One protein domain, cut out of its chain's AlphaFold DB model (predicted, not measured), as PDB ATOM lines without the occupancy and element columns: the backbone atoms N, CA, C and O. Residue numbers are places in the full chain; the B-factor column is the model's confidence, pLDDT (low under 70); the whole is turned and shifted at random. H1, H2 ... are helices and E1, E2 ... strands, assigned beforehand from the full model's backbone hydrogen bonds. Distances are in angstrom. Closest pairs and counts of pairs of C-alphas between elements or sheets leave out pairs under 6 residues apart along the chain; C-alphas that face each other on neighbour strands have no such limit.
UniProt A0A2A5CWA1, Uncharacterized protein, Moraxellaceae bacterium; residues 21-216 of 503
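What this domain is: This is residues 21 to 216 of the 503 residues of an uncharacterized protein of Moraxellaceae bacterium (UniProt A0A2A5CWA1). With little regular structure, this rounded body is mostly loops round a small sheet, E3 E4 E5, with H1 on one face and H2 on the other. The sheet is an antiparallel meander, neighbour following neighbour. Of 196 printed residues 46 are in named elements, E1 E2 H1 H2 E3 E4 E5 H3 H4, class mixed. It is compact, radius of gyration of the C-alphas 15.3 A, spanning 41 by 36 by 34 A.

How they stand to each other: E1, residues 24 to 26, and E2, 33 to 35, form an antiparallel hairpin, with N 25 and O 34 2.9 A apart. H1, residues 51 to 59, and H2, 74 to 78, are on opposite faces of the sheet of E3, 150 to 155, E4, 163 to 168, and E5, 173 to 178; their heights over the sheet are 10.4 A and 8.1 A. The closest C-alphas of H2 and E3, Tyr 74 and Ala 152, are 4.9 A apart. N 152 and O 165, 3.0 A, and N 166 and O 175, 2.9 A, are within hydrogen-bond range. H3, residues 204 to 207, only grazes the sheet; H4, 211 to 214, is not on it. In H1 and H2 every O i to N i+4 pair is within range; H3 and H4 are too short for one.

Where its parts are: C-alpha 24 is at (120.893, 195.423, 111.324), C-alpha 214 at (139.726, 207.977, 132.967). E5 measures 15.5 A.

The domain as a whole: The printed part has no cut. The H2 to E3 link is long, 71 residues. pLDDT is under 70 at residues 21 to 22, 112 to 118 and 144 to 145.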
ATOM      1  N   CYS A  21     112.910 190.807 115.483       47.53
ATOM      2  CA  CYS A  21     113.575 190.889 114.183       47.53
ATOM      3  C   CYS A  21     114.934 191.572 114.382       47.53
ATOM      4  O   CYS A  21     115.005 192.720 114.793       47.53
ATOM      5  N   PHE A  22     115.988 190.813 114.124       56.50
ATOM      6  CA  PHE A  22     117.385 191.202 114.047       56.50
ATOM      7  C   PHE A  22     117.601 192.589 113.407       56.50
ATOM      8  O   PHE A  22     117.401 192.773 112.208       56.50
ATOM      9  N   GLU A  23     118.001 193.562 114.221       77.19
ATOM     10  CA  GLU A  23     118.046 194.987 113.878       77.19
ATOM     11  C   GLU A  23     119.427 195.400 113.322       77.19
ATOM     12  O   GLU A  23     120.231 196.069 113.973       77.19
ATOM     13  N   SER A  24     119.719 194.975 112.089       91.19
ATOM     14  CA  SER A  24     120.893 195.423 111.324       91.19
ATOM     15  C   SER A  24     120.490 196.038 109.987       91.19
ATOM     16  O   SER A  24     119.577 195.535 109.330       91.19
ATOM     17  N   TRP A  25     121.214 197.061 109.546       94.62
ATOM     18  CA  TRP A  25     121.046 197.694 108.238       94.62
ATOM     19  C   TRP A  25     122.255 197.398 107.349       94.62
ATOM     20  O   TRP A  25     123.389 197.456 107.815       94.62
ATOM     21  N   LYS A  26     122.027 197.049 106.079       94.56
ATOM     22  CA  LYS A  26     123.100 196.798 105.110       94.56
ATOM     23  C   LYS A  26     123.252 198.010 104.204       94.56
ATOM     24  O   LYS A  26     122.311 198.342 103.486       94.56
ATOM     25  N   ASP A  27     124.435 198.607 104.215       95.25
ATOM     26  CA  ASP A  27     124.768 199.737 103.360       95.25
ATOM     27  C   ASP A  27     124.791 199.291 101.888       95.25
ATOM     28  O   ASP A  27     125.562 198.384 101.543       95.25
ATOM     29  N   PRO A  28     123.944 199.865 101.014       93.31
ATOM     30  CA  PRO A  28     123.906 199.492  99.604       93.31
ATOM     31  C   PRO A  28     125.196 199.844  98.852       93.31
ATOM     32  O   PRO A  28     125.498 199.172  97.865       93.31
ATOM     33  N   ASP A  29     125.960 200.837  99.317       93.81
ATOM     34  CA  ASP A  29     127.141 201.329  98.601       93.81
ATOM     35  C   ASP A  29     128.400 200.528  98.949       93.81
ATOM     36  O   ASP A  29     129.168 200.142  98.068       93.81
ATOM     37  N   THR A  30     128.603 200.234 100.237       93.94
ATOM     38  CA  THR A  30     129.804 199.535 100.729       93.94
ATOM     39  C   THR A  30     129.586 198.037 100.948       93.94
ATOM     40  O   THR A  30     130.536 197.252 100.968       93.94
ATOM     41  N   GLY A  31     128.332 197.606 101.118       93.94
ATOM     42  CA  GLY A  31     127.979 196.244 101.509       93.94
ATOM     43  C   GLY A  31     128.241 195.918 102.984       93.94
ATOM     44  O   GLY A  31     127.995 194.773 103.381       93.94
ATOM     45  N   LEU A  32     128.712 196.886 103.781       95.94
ATOM     46  CA  LEU A  32     128.873 196.766 105.230       95.94
ATOM     47  C   LEU A  32     127.511 196.613 105.914       95.94
ATOM     48  O   LEU A  32     126.490 197.096 105.429       95.94
ATOM     49  N   MET A  33     127.489 195.924 107.052       96.50
ATOM     50  CA  MET A  33     126.300 195.803 107.892       96.50
ATOM     51  C   MET A  33     126.516 196.547 109.202       96.50
ATOM     52  O   MET A  33     127.521 196.352 109.873       96.50
ATOM     53  N   TRP A  34     125.545 197.362 109.575       97.06
ATOM     54  CA  TRP A  34     125.576 198.252 110.724       97.06
ATOM     55  C   TRP A  34     124.509 197.850 111.729       97.06
ATOM     56  O   TRP A  34     123.442 197.360 111.341       97.06
ATOM     57  N   GLN A  35     124.750 198.095 113.017       95.38
ATOM     58  CA  GLN A  35     123.644 198.130 113.968       95.38
ATOM     59  C   GLN A  35     122.646 199.196 113.512       95.38
ATOM     60  O   GLN A  35     123.048 200.306 113.149       95.38
ATOM     61  N   ILE A  36     121.348 198.879 113.520       93.00
ATOM     62  CA  ILE A  36     120.337 199.841 113.062       93.00
ATOM     63  C   ILE A  36     120.166 201.007 114.037       93.00
ATOM     64  O   ILE A  36     119.840 202.102 113.593       93.00
ATOM     65  N   LYS A  37     120.462 200.813 115.327       92.19
ATOM     66  CA  LYS A  37     120.539 201.840 116.375       92.19
ATOM     67  C   LYS A  37     121.922 201.816 117.033       92.19
ATOM     68  O   LYS A  37     122.575 200.774 117.017       92.19
ATOM     69  N   SER A  38     122.357 202.939 117.604       92.19
ATOM     70  CA  SER A  38     123.533 202.976 118.482       92.19
ATOM     71  C   SER A  38     123.290 202.165 119.763       92.19
ATOM     72  O   SER A  38     122.156 201.776 120.079       92.19
ATOM     73  N   LYS A  39     124.369 201.878 120.497       93.38
ATOM     74  CA  LYS A  39     124.302 201.204 121.797       93.38
ATOM     75  C   LYS A  39     123.310 201.915 122.721       93.38
ATOM     76  O   LYS A  39     123.453 203.098 122.993       93.38
ATOM     77  N   ASP A  40     122.334 201.168 123.238       91.81
ATOM     78  CA  ASP A  40     121.335 201.656 124.200       91.81
ATOM     79  C   ASP A  40     120.626 202.960 123.772       91.81
ATOM     80  O   ASP A  40     120.252 203.787 124.610       91.81
ATOM     81  N   ALA A  41     120.400 203.122 122.464       87.00
ATOM     82  CA  ALA A  41     119.734 204.278 121.858       87.00
ATOM     83  C   ALA A  41     118.357 204.611 122.465       87.00
ATOM     84  O   ALA A  41     117.948 205.769 122.478       87.00
ATOM     85  N   ASP A  42     117.635 203.603 122.963       85.62
ATOM     86  CA  ASP A  42     116.303 203.771 123.559       85.62
ATOM     87  C   ASP A  42     116.341 203.921 125.097       85.62
ATOM     88  O   ASP A  42     115.302 204.120 125.729       85.62
ATOM     89  N   SER A  43     117.512 203.791 125.730       88.62
ATOM     90  CA  SER A  43     117.649 203.888 127.187       88.62
ATOM     91  C   SER A  43     117.774 205.342 127.608       88.62
ATOM     92  O   SER A  43     118.677 206.018 127.146       88.62
ATOM     93  N   THR A  44     116.972 205.825 128.553       83.44
ATOM     94  CA  THR A  44     117.178 207.157 129.157       83.44
ATOM     95  C   THR A  44     118.313 207.184 130.185       83.44
ATOM     96  O   THR A  44     118.677 208.250 130.669       83.44
ATOM     97  N   GLU A  45     118.851 206.020 130.553       88.19
ATOM     98  CA  GLU A  45     119.889 205.881 131.581       88.19
ATOM     99  C   GLU A  45     121.303 205.853 131.003       88.19
ATOM    100  O   GLU A  45     122.265 206.030 131.747       88.19
ATOM    101  N   PHE A  46     121.451 205.634 129.694       88.81
ATOM    102  CA  PHE A  46     122.768 205.593 129.070       88.81
ATOM    103  C   PHE A  46     123.414 206.989 129.065       88.81
ATOM    104  O   PHE A  46     122.818 207.972 128.613       88.81
ATOM    105  N   ARG A  47     124.625 207.053 129.629       88.19
ATOM    106  CA  ARG A  47     125.420 208.272 129.855       88.19
ATOM    107  C   ARG A  47     126.600 208.413 128.885       88.19
ATOM    108  O   ARG A  47     127.421 209.290 129.086       88.19
ATOM    109  N   GLY A  48     126.674 207.559 127.865       92.19
ATOM    110  CA  GLY A  48     127.840 207.444 126.996       92.19
ATOM    111  C   GLY A  48     128.844 206.408 127.504       92.19
ATOM    112  O   GLY A  48     128.671 205.824 128.578       92.19
ATOM    113  N   ILE A  49     129.852 206.135 126.683       94.94
ATOM    114  CA  ILE A  49     130.949 205.190 126.927       94.94
ATOM    115  C   ILE A  49     132.266 205.782 126.431       94.94
ATOM    116  O   ILE A  49     132.269 206.567 125.484       94.94
ATOM    117  N   ILE A  50     133.374 205.362 127.038       95.69
ATOM    118  CA  ILE A  50     134.721 205.699 126.557       95.69
ATOM    119  C   ILE A  50     135.169 204.727 125.442       95.69
ATOM    120  O   ILE A  50     134.602 203.635 125.306       95.69
ATOM    121  N   PRO A  51     136.214 205.049 124.657       97.25
ATOM    122  CA  PRO A  51     136.678 204.235 123.531       97.25
ATOM    123  C   PRO A  51     136.962 202.767 123.833       97.25
ATOM    124  O   PRO A  51     136.565 201.898 123.059       97.25
ATOM    125  N   ILE A  52     137.610 202.466 124.962       97.31
ATOM    126  CA  ILE A  52     137.909 201.073 125.319       97.31
ATOM    127  C   ILE A  52     136.630 200.269 125.585       97.31
ATOM    128  O   ILE A  52     136.510 199.137 125.130       97.31
ATOM    129  N   GLU A  53     135.630 200.875 126.230       98.00
ATOM    130  CA  GLU A  53     134.332 200.242 126.482       98.00
ATOM    131  C   GLU A  53     133.527 200.086 125.181       98.00
ATOM    132  O   GLU A  53     132.824 199.090 125.003       98.00
ATOM    133  N   ALA A  54     133.642 201.040 124.251       97.81
ATOM    134  CA  ALA A  54     133.039 200.970 122.920       97.81
ATOM    135  C   ALA A  54     133.611 199.824 122.083       97.81
ATOM    136  O   ALA A  54     132.858 199.051 121.484       97.81
ATOM    137  N   PHE A  55     134.937 199.691 122.086       98.00
ATOM    138  CA  PHE A  55     135.641 198.583 121.459       98.00
ATOM    139  C   PHE A  55     135.193 197.241 122.044       98.00
ATOM    140  O   PHE A  55     134.713 196.380 121.306       98.00
ATOM    141  N   GLU A  56     135.248 197.091 123.370       98.00
ATOM    142  CA  GLU A  56     134.824 195.869 124.060       98.00
ATOM    143  C   GLU A  56     133.346 195.542 123.815       98.00
ATOM    144  O   GLU A  56     132.992 194.374 123.640       98.00
ATOM    145  N   TYR A  57     132.470 196.549 123.780       97.81
ATOM    146  CA  TYR A  57     131.060 196.361 123.455       97.81
ATOM    147  C   TYR A  57     130.888 195.758 122.063       97.81
ATOM    148  O   TYR A  57     130.162 194.773 121.920       97.81
ATOM    149  N   CYS A  58     131.546 196.327 121.051       97.56
ATOM    150  CA  CYS A  58     131.400 195.847 119.685       97.56
ATOM    151  C   CYS A  58     132.000 194.454 119.483       97.56
ATOM    152  O   CYS A  58     131.337 193.619 118.875       97.56
ATOM    153  N   GLU A  59     133.184 194.174 120.035       96.75
ATOM    154  CA  GLU A  59     133.841 192.860 119.917       96.75
ATOM    155  C   GLU A  59     133.038 191.732 120.587       96.75
ATOM    156  O   GLU A  59     133.074 190.584 120.150       96.75
ATOM    157  N   ASN A  60     132.290 192.048 121.648       97.06
ATOM    158  CA  ASN A  60     131.456 191.076 122.360       97.06
ATOM    159  C   ASN A  60     129.997 191.053 121.877       97.06
ATOM    160  O   ASN A  60     129.178 190.292 122.406       97.06
ATOM    161  N   LEU A  61     129.634 191.897 120.908       95.88
ATOM    162  CA  LEU A  61     128.259 192.018 120.452       95.88
ATOM    163  C   LEU A  61     127.852 190.776 119.652       95.88
ATOM    164  O   LEU A  61     128.392 190.488 118.588       95.88
ATOM    165  N   VAL A  62     126.808 190.091 120.120       94.69
ATOM    166  CA  VAL A  62     126.110 189.049 119.357       94.69
ATOM    167  C   VAL A  62     124.735 189.578 118.972       94.69
ATOM    168  O   VAL A  62     123.814 189.627 119.787       94.69
ATOM    169  N   SER A  63     124.596 190.000 117.718       92.06
ATOM    170  CA  SER A  63     123.367 190.596 117.192       92.06
ATOM    171  C   SER A  63     123.168 190.253 115.722       92.06
ATOM    172  O   SER A  63     124.106 189.936 114.997       92.06
ATOM    173  N   ALA A  64     121.918 190.283 115.275       90.38
ATOM    174  CA  ALA A  64     121.525 189.909 113.921       90.38
ATOM    175  C   ALA A  64     121.925 188.490 113.459       90.38
ATOM    176  O   ALA A  64     121.929 188.207 112.265       90.38
ATOM    177  N   GLY A  65     122.230 187.590 114.403       91.50
ATOM    178  CA  GLY A  65     122.766 186.257 114.111       91.50
ATOM    179  C   GLY A  65     124.275 186.234 113.832       91.50
ATOM    180  O   GLY A  65     124.770 185.225 113.340       91.50
ATOM    181  N   TYR A  66     124.987 187.319 114.145       93.94
ATOM    182  CA  TYR A  66     126.424 187.480 113.933       93.94
ATOM    183  C   TYR A  66     127.134 187.867 115.232       93.94
ATOM    184  O   TYR A  66     126.561 188.568 116.067       93.94
ATOM    185  N   ASP A  67     128.380 187.431 115.364       94.31
ATOM    186  CA  ASP A  67     129.286 187.635 116.502       94.31
ATOM    187  C   ASP A  67     130.614 188.294 116.081       94.31
ATOM    188  O   ASP A  67     131.562 188.335 116.854       94.31
ATOM    189  N   ASN A  68     130.690 188.802 114.846       94.38
ATOM    190  CA  ASN A  68     131.875 189.444 114.275       94.38
ATOM    191  C   ASN A  68     131.681 190.959 114.080       94.38
ATOM    192  O   ASN A  68     132.098 191.535 113.069       94.38
ATOM    193  N   TRP A  69     130.965 191.578 115.013       96.50
ATOM    194  CA  TRP A  69     130.813 193.024 115.090       96.50
ATOM    195  C   TRP A  69     132.096 193.659 115.615       96.50
ATOM    196  O   TRP A  69     132.845 193.041 116.361       96.50
ATOM    197  N   ARG A  70     132.349 194.895 115.201       96.81
ATOM    198  CA  ARG A  70     133.519 195.662 115.618       96.81
ATOM    199  C   ARG A  70     133.217 197.149 115.617       96.81
ATOM    200  O   ARG A  70     132.233 197.609 115.026       96.81
ATOM    201  N   MET A  71     134.082 197.893 116.286       97.19
ATOM    202  CA  MET A  71     134.086 199.344 116.206       97.19
ATOM    203  C   MET A  71     134.414 199.766 114.758       97.19
ATOM    204  O   MET A  71     135.303 199.166 114.138       97.19
ATOM    205  N   PRO A  72     133.669 200.719 114.174       97.00
ATOM    206  CA  PRO A  72     133.929 201.186 112.816       97.00
ATOM    207  C   PRO A  72     135.202 202.024 112.758       97.00
ATOM    208  O   PRO A  72     135.508 202.744 113.707       97.00
ATOM    209  N   THR A  73     135.921 201.974 111.638       96.12
ATOM    210  CA  THR A  73     136.941 202.996 111.366       96.12
ATOM    211  C   THR A  73     136.271 204.324 111.009       96.12
ATOM    212  O   THR A  73     135.082 204.369 110.674       96.12
ATOM    213  N   TYR A  74     137.033 205.412 111.036       95.38
ATOM    214  CA  TYR A  74     136.565 206.722 110.612       95.38
ATOM    215  C   TYR A  74     136.034 206.673 109.181       95.38
ATOM    216  O   TYR A  74     134.905 207.086 108.944       95.38
ATOM    217  N   ALA A  75     136.783 206.085 108.242       94.50
ATOM    218  CA  ALA A  75     136.359 205.967 106.846       94.50
ATOM    219  C   ALA A  75     135.028 205.204 106.691       94.50
ATOM    220  O   ALA A  75     134.223 205.499 105.805       94.50
ATOM    221  N   GLU A  76     134.760 204.231 107.563       96.06
ATOM    222  CA  GLU A  76     133.490 203.510 107.565       96.06
ATOM    223  C   GLU A  76     132.355 204.355 108.137       96.06
ATOM    224  O   GLU A  76     131.285 204.393 107.530       96.06
ATOM    225  N   LEU A  77     132.561 205.075 109.245       96.00
ATOM    226  CA  LEU A  77     131.560 206.034 109.729       96.00
ATOM    227  C   LEU A  77     131.297 207.137 108.704       96.00
ATOM    228  O   LEU A  77     130.145 207.492 108.463       96.00
ATOM    229  N   GLN A  78     132.344 207.631 108.051       95.38
ATOM    230  CA  GLN A  78     132.245 208.622 106.991       95.38
ATOM    231  C   GLN A  78     131.354 208.119 105.850       95.38
ATOM    232  O   GLN A  78     130.525 208.860 105.332       95.38
ATOM    233  N   SER A  79     131.455 206.830 105.505       95.62
ATOM    234  CA  SER A  79     130.666 206.215 104.431       95.62
ATOM    235  C   SER A  79     129.153 206.218 104.659       95.62
ATOM    236  O   SER A  79     128.408 206.022 103.697       95.62
ATOM    237  N   ILE A  80     128.695 206.439 105.896       96.00
ATOM    238  CA  ILE A  80     127.271 206.525 106.238       96.00
ATOM    239  C   ILE A  80     126.794 207.953 106.508       96.00
ATOM    240  O   ILE A  80     125.598 208.117 106.753       96.00
ATOM    241  N   ILE A  81     127.671 208.963 106.429       94.69
ATOM    242  CA  ILE A  81     127.283 210.381 106.433       94.69
ATOM    243  C   ILE A  81     126.505 210.690 105.146       94.69
ATOM    244  O   ILE A  81     126.803 210.127 104.090       94.69
ATOM    245  N   ALA A  82     125.483 211.544 105.244       92.00
ATOM    246  CA  ALA A  82     124.673 211.959 104.101       92.00
ATOM    247  C   ALA A  82     124.273 213.447 104.173       92.00
ATOM    248  O   ALA A  82     123.919 213.936 105.245       92.00
ATOM    249  N   ASP A  83     124.274 214.116 103.017       87.56
ATOM    250  CA  ASP A  83     123.969 215.539 102.781       87.56
ATOM    251  C   ASP A  83     124.891 216.514 103.537       87.56
ATOM    252  O   ASP A  83     124.476 217.576 104.002       87.56
ATOM    253  N   ASN A  84     126.173 216.150 103.668       87.75
ATOM    254  CA  ASN A  84     127.223 217.049 104.150       87.75
ATOM    255  C   ASN A  84     128.487 216.942 103.271       87.75
ATOM    256  O   ASN A  84     129.392 216.165 103.583       87.75
ATOM    257  N   PRO A  85     128.597 217.743 102.192       87.88
ATOM    258  CA  PRO A  85     129.682 217.623 101.211       87.88
ATOM    259  C   PRO A  85     131.102 217.785 101.769       87.88
ATOM    260  O   PRO A  85     132.063 217.367 101.126       87.88
ATOM    261  N   ASN A  86     131.264 218.421 102.934       86.50
ATOM    262  CA  ASN A  86     132.582 218.624 103.527       86.50
ATOM    263  C   ASN A  86     133.089 217.390 104.278       86.50
ATOM    264  O   ASN A  86     134.303 217.197 104.356       86.50
ATOM    265  N   THR A  87     132.180 216.584 104.830       90.81
ATOM    266  CA  THR A  87     132.510 215.459 105.716       90.81
ATOM    267  C   THR A  87     132.082 214.103 105.163       90.81
ATOM    268  O   THR A  87     132.550 213.091 105.667       90.81
ATOM    269  N   GLU A  88     131.278 214.052 104.100       90.94
ATOM    270  CA  GLU A  88     131.043 212.848 103.292       90.94
ATOM    271  C   GLU A  88     132.340 212.291 102.662       90.94
ATOM    272  O   GLU A  88     133.349 212.999 102.577       90.94
ATOM    273  N   PRO A  89     132.346 211.033 102.172       91.06
ATOM    274  CA  PRO A  89     133.519 210.448 101.528       91.06
ATOM    275  C   PRO A  89     134.043 211.304 100.368       91.06
ATOM    276  O   PRO A  89     133.331 211.570  99.400       91.06
ATOM    277  N   GLY A  90     135.319 211.693 100.442       87.56
ATOM    278  CA  GLY A  90     135.956 212.580  99.461       87.56
ATOM    279  C   GLY A  90     135.696 214.076  99.681       87.56
ATOM    280  O   GLY A  90     136.081 214.881  98.832       87.56
ATOM    281  N   GLY A  91     135.057 214.442 100.795       88.38
ATOM    282  CA  GLY A  91     134.931 215.816 101.260       88.38
ATOM    283  C   GLY A  91     136.277 216.450 101.626       88.38
ATOM    284  O   GLY A  91     137.322 215.803 101.641       88.38
ATOM    285  N   ALA A  92     136.256 217.756 101.891       90.06
ATOM    286  CA  ALA A  92     137.467 218.529 102.162       90.06
ATOM    287  C   ALA A  92     138.003 218.374 103.600       90.06
ATOM    288  O   ALA A  92     139.125 218.804 103.868       90.06
ATOM    289  N   CYS A  93     137.227 217.798 104.526       89.75
ATOM    290  CA  CYS A  93     137.699 217.521 105.879       89.75
ATOM    291  C   CYS A  93     138.691 216.347 105.886       89.75
ATOM    292  O   CYS A  93     138.420 215.296 105.316       89.75
ATOM    293  N   GLN A  94     139.820 216.531 106.572       92.12
ATOM    294  CA  GLN A  94     140.964 215.606 106.565       92.12
ATOM    295  C   GLN A  94     141.056 214.730 107.826       92.12
ATOM    296  O   GLN A  94     142.092 214.122 108.089       92.12
ATOM    297  N   VAL A  95     140.012 214.690 108.662       91.75
ATOM    298  CA  VAL A  95     139.976 213.763 109.807       91.75
ATOM    299  C   VAL A  95     140.087 212.332 109.277       91.75
ATOM    300  O   VAL A  95     139.471 212.000 108.274       91.75
ATOM    301  N   GLY A  96     140.903 211.497 109.924       86.94
ATOM    302  CA  GLY A  96     141.110 210.104 109.513       86.94
ATOM    303  C   GLY A  96     141.972 209.895 108.257       86.94
ATOM    304  O   GLY A  96     142.218 208.744 107.896       86.94
ATOM    305  N   ASP A  97     142.478 210.958 107.617       90.75
ATOM    306  CA  ASP A  97     143.514 210.829 106.589       90.75
ATOM    307  C   ASP A  97     144.810 210.253 107.185       90.75
ATOM    308  O   ASP A  97     145.095 210.355 108.381       90.75
ATOM    309  N   ALA A  98     145.648 209.655 106.333       88.06
ATOM    310  CA  ALA A  98     146.932 209.116 106.764       88.06
ATOM    311  C   ALA A  98     147.818 210.219 107.374       88.06
ATOM    312  O   ALA A  98     148.247 211.140 106.678       88.06
ATOM    313  N   GLY A  99     148.123 210.095 108.668       89.88
ATOM    314  CA  GLY A  99     148.910 211.084 109.409       89.88
ATOM    315  C   GLY A  99     148.108 212.272 109.949       89.88
ATOM    316  O   GLY A  99     148.714 213.192 110.493       89.88
ATOM    317  N   ALA A 100     146.776 212.271 109.817       92.06
ATOM    318  CA  ALA A 100     145.926 213.314 110.378       92.06
ATOM    319  C   ALA A 100     146.020 213.346 111.911       92.06
ATOM    320  O   ALA A 100     145.900 212.321 112.589       92.06
ATOM    321  N   GLY A 101     146.245 214.541 112.446       92.19
ATOM    322  CA  GLY A 101     146.286 214.819 113.873       92.19
ATOM    323  C   GLY A 101     145.143 215.728 114.312       92.19
ATOM    324  O   GLY A 101     144.259 216.096 113.534       92.19
ATOM    325  N   THR A 102     145.181 216.130 115.577       88.88
ATOM    326  CA  THR A 102     144.141 216.961 116.198       88.88
ATOM    327  C   THR A 102     143.866 218.267 115.442       88.88
ATOM    328  O   THR A 102     142.715 218.698 115.371       88.88
ATOM    329  N   ALA A 103     144.883 218.874 114.820       85.75
ATOM    330  CA  ALA A 103     144.752 220.117 114.058       85.75
ATOM    331  C   ALA A 103     143.784 219.999 112.865       85.75
ATOM    332  O   ALA A 103     142.985 220.906 112.632       85.75
ATOM    333  N   GLN A 104     143.789 218.872 112.144       86.94
ATOM    334  CA  GLN A 104     142.883 218.648 111.009       86.94
ATOM    335  C   GLN A 104     141.413 218.600 111.451       86.94
ATOM    336  O   GLN A 104     140.537 219.065 110.722       86.94
ATOM    337  N   GLY A 105     141.146 218.111 112.666       83.62
ATOM    338  CA  GLY A 105     139.805 218.080 113.255       83.62
ATOM    339  C   GLY A 105     139.288 219.431 113.755       83.62
ATOM    340  O   GLY A 105     138.101 219.541 114.036       83.62
ATOM    341  N   LYS A 106     140.137 220.464 113.843       79.12
ATOM    342  CA  LYS A 106     139.770 221.810 114.333       79.12
ATOM    343  C   LYS A 106     139.473 222.813 113.211       79.12
ATOM    344  O   LYS A 106     139.330 224.006 113.459       79.12
ATOM    345  N   THR A 107     139.400 222.361 111.959       77.62
ATOM    346  CA  THR A 107     139.163 223.255 110.819       77.62
ATOM    347  C   THR A 107     137.674 223.558 110.633       77.62
ATOM    348  O   THR A 107     136.818 222.699 110.842       77.62
ATOM    349  N   ALA A 108     137.349 224.759 110.144       74.44
ATOM    350  CA  ALA A 108     135.966 225.152 109.844       74.44
ATOM    351  C   ALA A 108     135.277 224.231 108.816       74.44
ATOM    352  O   ALA A 108     134.056 224.136 108.788       74.44
ATOM    353  N   VAL A 109     136.058 223.537 107.982       82.88
ATOM    354  CA  VAL A 109     135.553 222.556 107.010       82.88
ATOM    355  C   VAL A 109     134.995 221.310 107.706       82.88
ATOM    356  O   VAL A 109     134.043 220.718 107.210       82.88
ATOM    357  N   CYS A 110     135.551 220.925 108.856       84.75
ATOM    358  CA  CYS A 110     135.111 219.765 109.636       84.75
ATOM    359  C   CYS A 110     133.977 220.090 110.630       84.75
ATOM    360  O   CYS A 110     133.370 219.182 111.200       84.75
ATOM    361  N   ALA A 111     133.689 221.378 110.841       77.94
ATOM    362  CA  ALA A 111     132.686 221.852 111.787       77.94
ATOM    363  C   ALA A 111     131.241 221.636 111.297       77.94
ATOM    364  O   ALA A 111     130.979 221.324 110.135       77.94
ATOM    365  N   SER A 112     130.281 221.838 112.207       69.38
ATOM    366  CA  SER A 112     128.851 221.819 111.876       69.38
ATOM    367  C   SER A 112     128.522 222.870 110.817       69.38
ATOM    368  O   SER A 112     128.827 224.048 110.991       69.38
ATOM    369  N   THR A 113     127.819 222.467 109.762       58.22
ATOM    370  CA  THR A 113     127.193 223.403 108.814       58.22
ATOM    371  C   THR A 113     125.768 223.790 109.225       58.22
ATOM    372  O   THR A 113     125.175 224.677 108.613       58.22
ATOM    373  N   ALA A 114     125.206 223.123 110.237       59.56
ATOM    374  CA  ALA A 114     123.850 223.339 110.726       59.56
ATOM    375  C   ALA A 114     123.836 224.249 111.972       59.56
ATOM    376  O   ALA A 114     124.657 224.045 112.877       59.56
ATOM    377  N   PRO A 115     122.907 225.222 112.069       55.34
ATOM    378  CA  PRO A 115     122.638 225.923 113.321       55.34
ATOM    379  C   PRO A 115     122.266 224.941 114.443       55.34
ATOM    380  O   PRO A 115     121.602 223.931 114.207       55.34
ATOM    381  N   ALA A 116     122.675 225.228 115.681       52.59
ATOM    382  CA  ALA A 116     122.363 224.373 116.825       52.59
ATOM    383  C   ALA A 116     120.839 224.205 116.996       52.59
ATOM    384  O   ALA A 116     120.111 225.183 117.150       52.59
ATOM    385  N   GLY A 117     120.363 222.956 116.981       54.59
ATOM    386  CA  GLY A 117     118.939 222.614 117.088       54.59
ATOM    387  C   GLY A 117     118.196 222.501 115.751       54.59
ATOM    388  O   GLY A 117     117.119 221.903 115.727       54.59
ATOM    389  N   ASP A 118     118.788 222.969 114.651       62.06
ATOM    390  CA  ASP A 118     118.281 222.758 113.294       62.06
ATOM    391  C   ASP A 118     118.914 221.485 112.713       62.06
ATOM    392  O   ASP A 118     119.878 221.518 111.953       62.06
ATOM    393  N   TYR A 119     118.381 220.323 113.102       74.62
ATOM    394  CA  TYR A 119     118.733 219.051 112.462       74.62
ATOM    395  C   TYR A 119     118.244 219.080 111.007       74.62
ATOM    396  O   TYR A 119     117.049 219.261 110.757       74.62
ATOM    397  N   GLY A 120     119.158 218.935 110.047       73.62
ATOM    398  CA  GLY A 120     118.878 219.157 108.622       73.62
ATOM    399  C   GLY A 120     119.283 218.014 107.698       73.62
ATOM    400  O   GLY A 120     119.094 218.129 106.491       73.62
ATOM    401  N   GLY A 121     119.833 216.928 108.242       84.38
ATOM    402  CA  GLY A 121     120.265 215.777 107.459       84.38
ATOM    403  C   GLY A 121     119.093 214.951 106.902       84.38
ATOM    404  O   GLY A 121     117.961 215.047 107.388       84.38
ATOM    405  N   PRO A 122     119.347 214.098 105.895       87.25
ATOM    406  CA  PRO A 122     118.311 213.376 105.157       87.25
ATOM    407  C   PRO A 122     117.781 212.147 105.914       87.25
ATOM    408  O   PRO A 122     116.803 211.525 105.496       87.25
ATOM    409  N   GLY A 123     118.431 211.767 107.016       87.88
ATOM    410  CA  GLY A 123     118.067 210.632 107.848       87.88
ATOM    411  C   GLY A 123     116.864 210.895 108.755       87.88
ATOM    412  O   GLY A 123     116.422 212.024 108.981       87.88
ATOM    413  N   ALA A 124     116.329 209.816 109.334       86.69
ATOM    414  CA  ALA A 124     115.230 209.900 110.293       86.69
ATOM    415  C   ALA A 124     115.581 210.842 111.460       86.69
ATOM    416  O   ALA A 124     116.631 210.695 112.073       86.69
ATOM    417  N   GLY A 125     114.693 211.793 111.771       84.81
ATOM    418  CA  GLY A 125     114.920 212.778 112.837       84.81
ATOM    419  C   GLY A 125     115.831 213.954 112.458       84.81
ATOM    420  O   GLY A 125     116.203 214.708 113.349       84.81
ATOM    421  N   GLY A 126     116.167 214.123 111.172       88.38
ATOM    422  CA  GLY A 126     117.056 215.193 110.694       88.38
ATOM    423  C   GLY A 126     118.543 214.856 110.833       88.38
ATOM    424  O   GLY A 126     119.389 215.747 110.813       88.38
ATOM    425  N   CYS A 127     118.868 213.578 111.016       91.19
ATOM    426  CA  CYS A 127     120.236 213.115 111.206       91.19
ATOM    427  C   CYS A 127     121.007 213.071 109.881       91.19
ATOM    428  O   CYS A 127     120.471 212.662 108.851       91.19
ATOM    429  N   TYR A 128     122.290 213.421 109.922       92.25
ATOM    430  CA  TYR A 128     123.228 213.416 108.793       92.25
ATOM    431  C   TYR A 128     123.741 212.011 108.470       92.25
ATOM    432  O   TYR A 128     124.943 211.782 108.362       92.25
ATOM    433  N   TRP A 129     122.830 211.047 108.345       93.50
ATOM    434  CA  TRP A 129     123.152 209.683 107.939       93.50
ATOM    435  C   TRP A 129     122.235 209.178 106.827       93.50
ATOM    436  O   TRP A 129     121.148 209.713 106.596       93.50
ATOM    437  N   LYS A 130     122.656 208.106 106.154       93.94
ATOM    438  CA  LYS A 130     121.876 207.447 105.098       93.94
ATOM    439  C   LYS A 130     120.514 206.928 105.580       93.94
ATOM    440  O   LYS A 130     120.338 206.505 106.725       93.94
ATOM    441  N   GLU A 131     119.547 206.902 104.661       90.56
ATOM    442  CA  GLU A 131     118.204 206.372 104.912       90.56
ATOM    443  C   GLU A 131     118.244 204.886 105.326       90.56
ATOM    444  O   GLU A 131     118.911 204.052 104.711       90.56
ATOM    445  N   GLY A 132     117.489 204.542 106.374       88.50
ATOM    446  CA  GLY A 132     117.364 203.180 106.905       88.50
ATOM    447  C   GLY A 132     118.066 202.957 108.246       88.50
ATOM    448  O   GLY A 132     117.692 202.032 108.969       88.50
ATOM    449  N   LEU A 133     119.003 203.832 108.621       92.88
ATOM    450  CA  LEU A 133     119.525 203.915 109.986       92.88
ATOM    451  C   LEU A 133     118.494 204.567 110.925       92.88
ATOM    452  O   LEU A 133     117.720 205.439 110.527       92.88
ATOM    453  N   GLN A 134     118.468 204.105 112.174       91.31
ATOM    454  CA  GLN A 134     117.514 204.503 113.210       91.31
ATOM    455  C   GLN A 134     118.225 204.897 114.516       91.31
ATOM    456  O   GLN A 134     119.438 204.728 114.677       91.31
ATOM    457  N   GLY A 135     117.434 205.384 115.474       89.19
ATOM    458  CA  GLY A 135     117.898 205.902 116.761       89.19
ATOM    459  C   GLY A 135     117.999 207.431 116.762       89.19
ATOM    460  O   GLY A 135     117.900 208.052 115.702       89.19
ATOM    461  N   PRO A 136     118.145 208.053 117.941       88.56
ATOM    462  CA  PRO A 136     118.360 209.489 118.042       88.56
ATOM    463  C   PRO A 136     119.815 209.834 117.690       88.56
ATOM    464  O   PRO A 136     120.733 209.222 118.220       88.56
ATOM    465  N   CYS A 137     120.040 210.834 116.836       88.50
ATOM    466  CA  CYS A 137     121.354 211.487 116.705       88.50
ATOM    467  C   CYS A 137     121.483 212.729 117.597       88.50
ATOM    468  O   CYS A 137     122.569 213.271 117.750       88.50
ATOM    469  N   ASN A 138     120.371 213.198 118.163       85.69
ATOM    470  CA  ASN A 138     120.254 214.429 118.938       85.69
ATOM    471  C   ASN A 138     120.270 214.194 120.452       85.69
ATOM    472  O   ASN A 138     119.767 215.008 121.231       85.69
ATOM    473  N   ARG A 139     120.771 213.039 120.874       86.62
ATOM    474  CA  ARG A 139     120.882 212.722 122.284       86.62
ATOM    475  C   ARG A 139     121.933 213.639 122.899       86.62
ATOM    476  O   ARG A 139     123.053 213.670 122.415       86.62
ATOM    477  N   VAL A 140     121.553 214.380 123.932       81.88
ATOM    478  CA  VAL A 140     122.418 215.389 124.556       81.88
ATOM    479  C   VAL A 140     123.398 214.716 125.516       81.88
ATOM    480  O   VAL A 140     122.985 213.861 126.310       81.88
ATOM    481  N   ASP A 141     124.668 215.110 125.437       79.38
ATOM    482  CA  ASP A 141     125.683 214.765 126.431       79.38
ATOM    483  C   ASP A 141     125.229 215.289 127.810       79.38
ATOM    484  O   ASP A 141     124.965 216.478 127.949       79.38
ATOM    485  N   PRO A 142     125.095 214.447 128.848       73.88
ATOM    486  CA  PRO A 142     124.667 214.871 130.176       73.88
ATOM    487  C   PRO A 142     125.624 215.851 130.864       73.88
ATOM    488  O   PRO A 142     125.198 216.488 131.828       73.88
ATOM    489  N   TYR A 143     126.877 215.937 130.416       72.88
ATOM    490  CA  TYR A 143     127.884 216.880 130.905       72.88
ATOM    491  C   TYR A 143     128.034 218.102 129.988       72.88
ATOM    492  O   TYR A 143     128.673 219.076 130.375       72.88
ATOM    493  N   GLY A 144     127.400 218.080 128.812       66.88
ATOM    494  CA  GLY A 144     127.396 219.166 127.838       66.88
ATOM    495  C   GLY A 144     125.989 219.667 127.496       66.88
ATOM    496  O   GLY A 144     124.977 219.300 128.093       66.88
ATOM    497  N   THR A 145     125.912 220.549 126.503       69.69
ATOM    498  CA  THR A 145     124.649 220.969 125.863       69.69
ATOM    499  C   THR A 145     124.613 220.628 124.375       69.69
ATOM    500  O   THR A 145     123.686 221.034 123.670       69.69
ATOM    501  N   HIS A 146     125.590 219.855 123.892       75.69
ATOM    502  CA  HIS A 146     125.668 219.391 122.512       75.69
ATOM    503  C   HIS A 146     125.199 217.930 122.370       75.69
ATOM    504  O   HIS A 146     125.158 217.178 123.350       75.69
ATOM    505  N   PRO A 147     124.797 217.513 121.156       83.88
ATOM    506  CA  PRO A 147     124.543 216.110 120.855       83.88
ATOM    507  C   PRO A 147     125.808 215.260 121.012       83.88
ATOM    508  O   PRO A 147     126.901 215.741 120.718       83.88
ATOM    509  N   TYR A 148     125.648 213.995 121.401       88.06
ATOM    510  CA  TYR A 148     126.759 213.053 121.488       88.06
ATOM    511  C   TYR A 148     127.476 212.870 120.152       88.06
ATOM    512  O   TYR A 148     126.877 212.757 119.075       88.06
ATOM    513  N   GLU A 149     128.780 212.711 120.271       91.75
ATOM    514  CA  GLU A 149     129.655 212.180 119.249       91.75
ATOM    515  C   GLU A 149     129.464 210.660 119.096       91.75
ATOM    516  O   GLU A 149     129.179 209.938 120.053       91.75
ATOM    517  N   THR A 150     129.647 210.138 117.883       95.50
ATOM    518  CA  THR A 150     129.751 208.698 117.604       95.50
ATOM    519  C   THR A 150     131.204 208.335 117.333       95.50
ATOM    520  O   THR A 150     131.805 208.865 116.398       95.50
ATOM    521  N   LEU A 151     131.758 207.428 118.136       97.19
ATOM    522  CA  LEU A 151     133.175 207.070 118.107       97.19
ATOM    523  C   LEU A 151     133.563 206.255 116.867       97.19
ATOM    524  O   LEU A 151     132.919 205.249 116.550       97.19
ATOM    525  N   ALA A 152     134.679 206.640 116.250       96.69
ATOM    526  CA  ALA A 152     135.441 205.828 115.305       96.69
ATOM    527  C   ALA A 152     136.683 205.228 115.981       96.69
ATOM    528  O   ALA A 152     137.142 205.704 117.014       96.69
ATOM    529  N   ALA A 153     137.219 204.152 115.407       96.25
ATOM    530  CA  ALA A 153     138.348 203.421 115.969       96.25
ATOM    531  C   ALA A 153     139.684 204.185 115.876       96.25
ATOM    532  O   ALA A 153     140.620 203.867 116.610       96.25
ATOM    533  N   ASP A 154     139.799 205.152 114.970       96.12
ATOM    534  CA  ASP A 154     141.057 205.790 114.591       96.12
ATOM    535  C   ASP A 154     141.452 206.881 115.607       96.12
ATOM    536  O   ASP A 154     140.708 207.859 115.768       96.12
ATOM    537  N   PRO A 155     142.606 206.763 116.293       96.50
ATOM    538  CA  PRO A 155     143.149 207.835 117.120       96.50
ATOM    539  C   PRO A 155     143.706 208.994 116.279       96.50
ATOM    540  O   PRO A 155     143.903 208.861 115.068       96.50
ATOM    541  N   ALA A 156     144.006 210.130 116.911       95.69
ATOM    542  CA  ALA A 156     144.771 211.202 116.268       95.69
ATOM    543  C   ALA A 156     146.260 210.830 116.185       95.69
ATOM    544  O   ALA A 156     146.835 210.361 117.163       95.69
ATOM    545  N   HIS A 157     146.912 211.055 115.044       95.12
ATOM    546  CA  HIS A 157     148.299 210.624 114.838       95.12
ATOM    547  C   HIS A 157     149.318 211.364 115.729       95.12
ATOM    548  O   HIS A 157     150.344 210.805 116.108       95.12
ATOM    549  N   ASP A 158     149.071 212.631 116.052       93.19
ATOM    550  CA  ASP A 158     149.947 213.461 116.886       93.19
ATOM    551  C   ASP A 158     149.860 213.109 118.379       93.19
ATOM    552  O   ASP A 158     150.855 213.206 119.096       93.19
ATOM    553  N   GLN A 159     148.682 212.693 118.847       92.88
ATOM    554  CA  GLN A 159     148.399 212.427 120.261       92.88
ATOM    555  C   GLN A 159     147.474 211.204 120.425       92.88
ATOM    556  O   GLN A 159     146.336 211.315 120.888       92.88
ATOM    557  N   PRO A 160     147.952 210.002 120.067       95.12
ATOM    558  CA  PRO A 160     147.085 208.843 119.863       95.12
ATOM    559  C   PRO A 160     146.516 208.238 121.143       95.12
ATOM    560  O   PRO A 160     145.523 207.521 121.094       95.12
ATOM    561  N   ASN A 161     147.121 208.530 122.295       94.88
ATOM    562  CA  ASN A 161     146.593 208.081 123.582       94.88
ATOM    563  C   ASN A 161     145.517 209.019 124.144       94.88
ATOM    564  O   ASN A 161     144.849 208.653 125.107       94.88
ATOM    565  N   ASP A 162     145.391 210.229 123.602       91.81
ATOM    566  CA  ASP A 162     144.600 211.296 124.218       91.81
ATOM    567  C   ASP A 162     143.415 211.704 123.343       91.81
ATOM    568  O   ASP A 162     142.441 212.240 123.858       91.81
ATOM    569  N   TRP A 163     143.452 211.397 122.042       94.38
ATOM    570  CA  TRP A 163     142.454 211.855 121.079       94.38
ATOM    571  C   TRP A 163     141.978 210.743 120.155       94.38
ATOM    572  O   TRP A 163     142.779 210.026 119.553       94.38
ATOM    573  N   ILE A 164     140.660 210.648 119.992       95.88
ATOM    574  CA  ILE A 164     139.987 209.664 119.147       95.88
ATOM    575  C   ILE A 164     139.002 210.329 118.193       95.88
ATOM    576  O   ILE A 164     138.316 211.284 118.553       95.88
ATOM    577  N   SER A 165     138.951 209.843 116.957       96.19
ATOM    578  CA  SER A 165     138.075 210.404 115.934       96.19
ATOM    579  C   SER A 165     136.594 210.133 116.214       96.19
ATOM    580  O   SER A 165     136.213 209.125 116.819       96.19
ATOM    581  N   TYR A 166     135.739 211.038 115.744       95.50
ATOM    582  CA  TYR A 166     134.294 210.907 115.878       95.50
ATOM    583  C   TYR A 166     133.512 211.540 114.724       95.50
ATOM    584  O   TYR A 166     134.035 212.337 113.941       95.50
ATOM    585  N   VAL A 167     132.215 211.218 114.683       94.31
ATOM    586  CA  VAL A 167     131.193 211.887 113.869       94.31
ATOM    587  C   VAL A 167     130.007 212.294 114.747       94.31
ATOM    588  O   VAL A 167     129.452 211.461 115.459       94.31
ATOM    589  N   THR A 168     129.562 213.546 114.672       91.62
ATOM    590  CA  THR A 168     128.330 214.024 115.321       91.62
ATOM    591  C   THR A 168     127.190 214.013 114.308       91.62
ATOM    592  O   THR A 168     126.966 214.977 113.579       91.62
ATOM    593  N   PHE A 169     126.420 212.924 114.255       92.31
ATOM    594  CA  PHE A 169     125.351 212.759 113.257       92.31
ATOM    595  C   PHE A 169     124.189 213.757 113.383       92.31
ATOM    596  O   PHE A 169     123.402 213.879 112.449       92.31
ATOM    597  N   ALA A 170     124.066 214.490 114.491       88.25
ATOM    598  CA  ALA A 170     123.113 215.598 114.591       88.25
ATOM    599  C   ALA A 170     123.459 216.777 113.669       88.25
ATOM    600  O   ALA A 170     122.561 217.473 113.208       88.25
ATOM    601  N   THR A 171     124.745 217.002 113.409       85.00
ATOM    602  CA  THR A 171     125.253 218.190 112.707       85.00
ATOM    603  C   THR A 171     126.100 217.856 111.480       85.00
ATOM    604  O   THR A 171     126.429 218.738 110.691       85.00
ATOM    605  N   GLY A 172     126.492 216.588 111.329       88.38
ATOM    606  CA  GLY A 172     127.450 216.133 110.326       88.38
ATOM    607  C   GLY A 172     128.887 216.589 110.601       88.38
ATOM    608  O   GLY A 172     129.746 216.402 109.742       88.38
ATOM    609  N   ALA A 173     129.146 217.182 111.773       88.56
ATOM    610  CA  ALA A 173     130.484 217.572 112.194       88.56
ATOM    611  C   ALA A 173     131.343 216.338 112.479       88.56
ATOM    612  O   ALA A 173     130.840 215.294 112.903       88.56
ATOM    613  N   VAL A 174     132.645 216.472 112.276       91.88
ATOM    614  CA  VAL A 174     133.627 215.418 112.537       91.88
ATOM    615  C   VAL A 174     134.851 216.029 113.198       91.88
ATOM    616  O   VAL A 174     135.140 217.208 113.013       91.88
ATOM    617  N   GLY A 175     135.589 215.235 113.959       92.81
ATOM    618  CA  GLY A 175     136.745 215.753 114.675       92.81
ATOM    619  C   GLY A 175     137.444 214.685 115.488       92.81
ATOM    620  O   GLY A 175     137.244 213.490 115.269       92.81
ATOM    621  N   TYR A 176     138.242 215.148 116.443       92.81
ATOM    622  CA  TYR A 176     138.834 214.319 117.479       92.81
ATOM    623  C   TYR A 176     138.317 214.776 118.841       92.81
ATOM    624  O   TYR A 176     138.360 215.965 119.149       92.81
ATOM    625  N   ASN A 177     137.821 213.836 119.640       90.00
ATOM    626  CA  ASN A 177     137.399 214.061 121.015       90.00
ATOM    627  C   ASN A 177     138.422 213.415 121.952       90.00
ATOM    628  O   ASN A 177     139.201 212.553 121.538       90.00
ATOM    629  N   HIS A 178     138.438 213.840 123.206       91.81
ATOM    630  CA  HIS A 178     139.359 213.299 124.183       91.81
ATOM    631  C   HIS A 178     139.050 211.824 124.480       91.81
ATOM    632  O   HIS A 178     137.893 211.404 124.521       91.81
ATOM    633  N   ALA A 179     140.084 211.026 124.735       92.88
ATOM    634  CA  ALA A 179     139.971 209.584 124.942       92.88
ATOM    635  C   ALA A 179     139.216 209.190 126.228       92.88
ATOM    636  O   ALA A 179     138.865 208.024 126.390       92.88
ATOM    637  N   CYS A 180     138.965 210.140 127.130       92.38
ATOM    638  CA  CYS A 180     138.141 209.944 128.325       92.38
ATOM    639  C   CYS A 180     136.751 210.594 128.237       92.38
ATOM    640  O   CYS A 180     135.985 210.511 129.196       92.38
ATOM    641  N   SER A 181     136.403 211.202 127.099       90.19
ATOM    642  CA  SER A 181     135.051 211.708 126.858       90.19
ATOM    643  C   SER A 181     134.058 210.568 126.678       90.19
ATOM    644  O   SER A 181     134.363 209.529 126.086       90.19
ATOM    645  N   LEU A 182     132.841 210.784 127.170       91.88
ATOM    646  CA  LEU A 182     131.731 209.869 126.965       91.88
ATOM    647  C   LEU A 182     131.079 210.150 125.613       91.88
ATOM    648  O   LEU A 182     130.741 211.283 125.297       91.88
ATOM    649  N   ALA A 183     130.878 209.099 124.831       93.62
ATOM    650  CA  ALA A 183     130.295 209.183 123.500       93.62
ATOM    651  C   ALA A 183     129.379 207.978 123.230       93.62
ATOM    652  O   ALA A 183     129.185 207.113 124.090       93.62
ATOM    653  N   GLU A 184     128.789 207.901 122.040       95.00
ATOM    654  CA  GLU A 184     128.067 206.713 121.587       95.00
ATOM    655  C   GLU A 184     128.915 205.860 120.633       95.00
ATOM    656  O   GLU A 184     129.907 206.303 120.054       95.00
ATOM    657  N   VAL A 185     128.487 204.614 120.417       96.38
ATOM    658  CA  VAL A 185     129.054 203.744 119.382       96.38
ATOM    659  C   VAL A 185     127.946 203.068 118.587       96.38
ATOM    660  O   VAL A 185     126.892 202.701 119.121       96.38
ATOM    661  N   ARG A 186     128.211 202.877 117.296       95.75
ATOM    662  CA  ARG A 186     127.404 202.068 116.384       95.75
ATOM    663  C   ARG A 186     128.323 201.061 115.711       95.75
ATOM    664  O   ARG A 186     129.140 201.431 114.876       95.75
ATOM    665  N   CYS A 187     128.191 199.792 116.079       97.44
ATOM    666  CA  CYS A 187     129.080 198.761 115.566       97.44
ATOM    667  C   CYS A 187     128.791 198.452 114.095       97.44
ATOM    668  O   CYS A 187     127.644 198.503 113.626       97.44
ATOM    669  N   VAL A 188     129.847 198.063 113.393       97.44
ATOM    670  CA  VAL A 188     129.819 197.624 112.001       97.44
ATOM    671  C   VAL A 188     130.348 196.201 111.904       97.44
ATOM    672  O   VAL A 188     131.114 195.733 112.746       97.44
ATOM    673  N   ARG A 189     129.943 195.487 110.864       95.81
ATOM    674  CA  ARG A 189     130.501 194.196 110.487       95.81
ATOM    675  C   ARG A 189     130.559 194.057 108.974       95.81
ATOM    676  O   ARG A 189     129.884 194.769 108.227       95.81
ATOM    677  N   SER A 190     131.303 193.058 108.517       94.31
ATOM    678  CA  SER A 190     131.279 192.641 107.118       94.31
ATOM    679  C   SER A 190     131.356 191.113 106.988       94.31
ATOM    680  O   SER A 190     131.677 190.406 107.947       94.31
ATOM    681  N   ASP A 191     130.995 190.587 105.814       90.56
ATOM    682  CA  ASP A 191     131.133 189.156 105.493       90.56
ATOM    683  C   ASP A 191     132.573 188.786 105.102       90.56
ATOM    684  O   ASP A 191     132.948 187.614 105.124       90.56
ATOM    685  N   LYS A 192     133.378 189.779 104.711       87.88
ATOM    686  CA  LYS A 192     134.782 189.594 104.348       87.88
ATOM    687  C   LYS A 192     135.677 189.974 105.534       87.88
ATOM    688  O   LYS A 192     135.303 190.831 106.335       87.88
ATOM    689  N   PRO A 193     136.869 189.375 105.655       82.75
ATOM    690  CA  PRO A 193     137.887 189.909 106.549       82.75
ATOM    691  C   PRO A 193     138.151 191.375 106.199       82.75
ATOM    692  O   PRO A 193     138.280 191.711 105.020       82.75
ATOM    693  N   VAL A 194     138.185 192.227 107.216       84.69
ATOM    694  CA  VAL A 194     138.570 193.635 107.092       84.69
ATOM    695  C   VAL A 194     139.906 193.791 107.793       84.69
ATOM    696  O   VAL A 194     140.135 193.150 108.820       84.69
ATOM    697  N   GLU A 195     140.791 194.592 107.208       84.50
ATOM    698  CA  GLU A 195     142.053 194.925 107.856       84.50
ATOM    699  C   GLU A 195     141.771 195.631 109.191       84.50
ATOM    700  O   GLU A 195     140.866 196.471 109.260       84.50
ATOM    701  N   PRO A 196     142.493 195.283 110.267       86.44
ATOM    702  CA  PRO A 196     142.327 195.961 111.541       86.44
ATOM    703  C   PRO A 196     142.729 197.434 111.413       86.44
ATOM    704  O   PRO A 196     143.593 197.786 110.608       86.44
ATOM    705  N   CYS A 197     142.148 198.290 112.255       91.94
ATOM    706  CA  CYS A 197     142.666 199.643 112.437       91.94
ATOM    707  C   CYS A 197     144.100 199.545 112.966       91.94
ATOM    708  O   CYS A 197     144.329 198.929 114.013       91.94
ATOM    709  N   LEU A 198     145.049 200.134 112.237       93.44
ATOM    710  CA  LEU A 198     146.459 200.159 112.599       93.44
ATOM    711  C   LEU A 198     146.975 201.593 112.670       93.44
ATOM    712  O   LEU A 198     146.757 202.384 111.756       93.44
ATOM    713  N   MET A 199     147.756 201.871 113.706       91.75
ATOM    714  CA  MET A 199     148.533 203.093 113.868       91.75
ATOM    715  C   MET A 199     149.958 202.712 114.262       91.75
ATOM    716  O   MET A 199     150.156 201.886 115.151       91.75
ATOM    717  N   ASP A 200     150.952 203.223 113.533       90.38
ATOM    718  CA  ASP A 200     152.372 202.862 113.694       90.38
ATOM    719  C   ASP A 200     152.640 201.344 113.750       90.38
ATOM    720  O   ASP A 200     153.522 200.853 114.460       90.38
ATOM    721  N   GLY A 201     151.857 200.571 112.989       91.81
ATOM    722  CA  GLY A 201     151.955 199.112 112.930       91.81
ATOM    723  C   GLY A 201     151.362 198.370 114.135       91.81
ATOM    724  O   GLY A 201     151.536 197.154 114.224       91.81
ATOM    725  N   LYS A 202     150.660 199.062 115.037       95.00
ATOM    726  CA  LYS A 202     149.944 198.480 116.179       95.00
ATOM    727  C   LYS A 202     148.430 198.615 116.022       95.00
ATOM    728  O   LYS A 202     147.980 199.591 115.424       95.00
ATOM    729  N   PRO A 203     147.634 197.682 116.567       96.19
ATOM    730  CA  PRO A 203     146.189 197.845 116.652       96.19
ATOM    731  C   PRO A 203     145.802 199.146 117.363       96.19
ATOM    732  O   PRO A 203     146.297 199.427 118.451       96.19
ATOM    733  N   CYS A 204     144.877 199.912 116.782       96.06
ATOM    734  CA  CYS A 204     144.442 201.200 117.338       96.06
ATOM    735  C   CYS A 204     143.948 201.101 118.791       96.06
ATOM    736  O   CYS A 204     144.208 201.994 119.591       96.06
ATOM    737  N   HIS A 205     143.303 199.990 119.163       95.75
ATOM    738  CA  HIS A 205     142.791 199.794 120.520       95.75
ATOM    739  C   HIS A 205     143.879 199.697 121.599       95.75
ATOM    740  O   HIS A 205     143.574 199.877 122.774       95.75
ATOM    741  N   GLU A 206     145.144 199.455 121.232       96.81
ATOM    742  CA  GLU A 206     146.260 199.498 122.186       96.81
ATOM    743  C   GLU A 206     146.551 200.919 122.698       96.81
ATOM    744  O   GLU A 206     147.214 201.064 123.725       96.81
ATOM    745  N   TYR A 207     146.055 201.953 122.011       96.75
ATOM    746  CA  TYR A 207     146.197 203.353 122.417       96.75
ATOM    747  C   TYR A 207     145.034 203.850 123.289       96.75
ATOM    748  O   TYR A 207     145.128 204.914 123.898       96.75
ATOM    749  N   TYR A 208     143.929 203.103 123.381       96.94
ATOM    750  CA  TYR A 208     142.765 203.555 124.142       96.94
ATOM    751  C   TYR A 208     143.064 203.578 125.641       96.94
ATOM    752  O   TYR A 208     143.584 202.618 126.219       96.94
ATOM    753  N   ARG A 209     142.687 204.677 126.300       96.00
ATOM    754  CA  ARG A 209     142.820 204.801 127.752       96.00
ATOM    755  C   ARG A 209     141.925 203.786 128.451       96.00
ATOM    756  O   ARG A 209     140.765 203.595 128.103       96.00
ATOM    757  N   SER A 210     142.481 203.136 129.472       95.75
ATOM    758  CA  SER A 210     141.710 202.229 130.320       95.75
ATOM    759  C   SER A 210     140.673 202.999 131.135       95.75
ATOM    760  O   SER A 210     140.916 204.142 131.524       95.75
ATOM    761  N   LYS A 211     139.586 202.334 131.533       94.31
ATOM    762  CA  LYS A 211     138.614 202.921 132.463       94.31
ATOM    763  C   LYS A 211     139.263 203.427 133.758       94.31
ATOM    764  O   LYS A 211     138.991 204.532 134.200       94.31
ATOM    765  N   ALA A 212     140.196 202.658 134.320       95.69
ATOM    766  CA  ALA A 212     140.922 203.042 135.532       95.69
ATOM    767  C   ALA A 212     141.829 204.272 135.352       95.69
ATOM    768  O   ALA A 212     142.273 204.840 136.343       95.69
ATOM    769  N   TYR A 213     142.152 204.651 134.113       95.06
ATOM    770  CA  TYR A 213     142.844 205.899 133.807       95.06
ATOM    771  C   TYR A 213     141.857 207.067 133.801       95.06
ATOM    772  O   TYR A 213     142.066 208.029 134.524       95.06
ATOM    773  N   CYS A 214     140.749 206.933 133.068       92.88
ATOM    774  CA  CYS A 214     139.726 207.977 132.967       92.88
ATOM    775  C   CYS A 214     138.936 208.210 134.269       92.88
ATOM    776  O   CYS A 214     138.357 209.271 134.453       92.88
ATOM    777  N   ASP A 215     138.909 207.233 135.179       93.00
ATOM    778  CA  ASP A 215     138.301 207.370 136.509       93.00
ATOM    779  C   ASP A 215     139.218 208.096 137.522       93.00
ATOM    780  O   ASP A 215     138.838 208.257 138.685       93.00
ATOM    781  N   GLN A 216     140.447 208.470 137.140       94.12
ATOM    782  CA  GLN A 216     141.358 209.192 138.033       94.12
ATOM    783  C   GLN A 216     140.872 210.622 138.256       94.12
ATOM    784  O   GLN A 216     140.368 211.273 137.350       94.12
TER     785      GLN A 216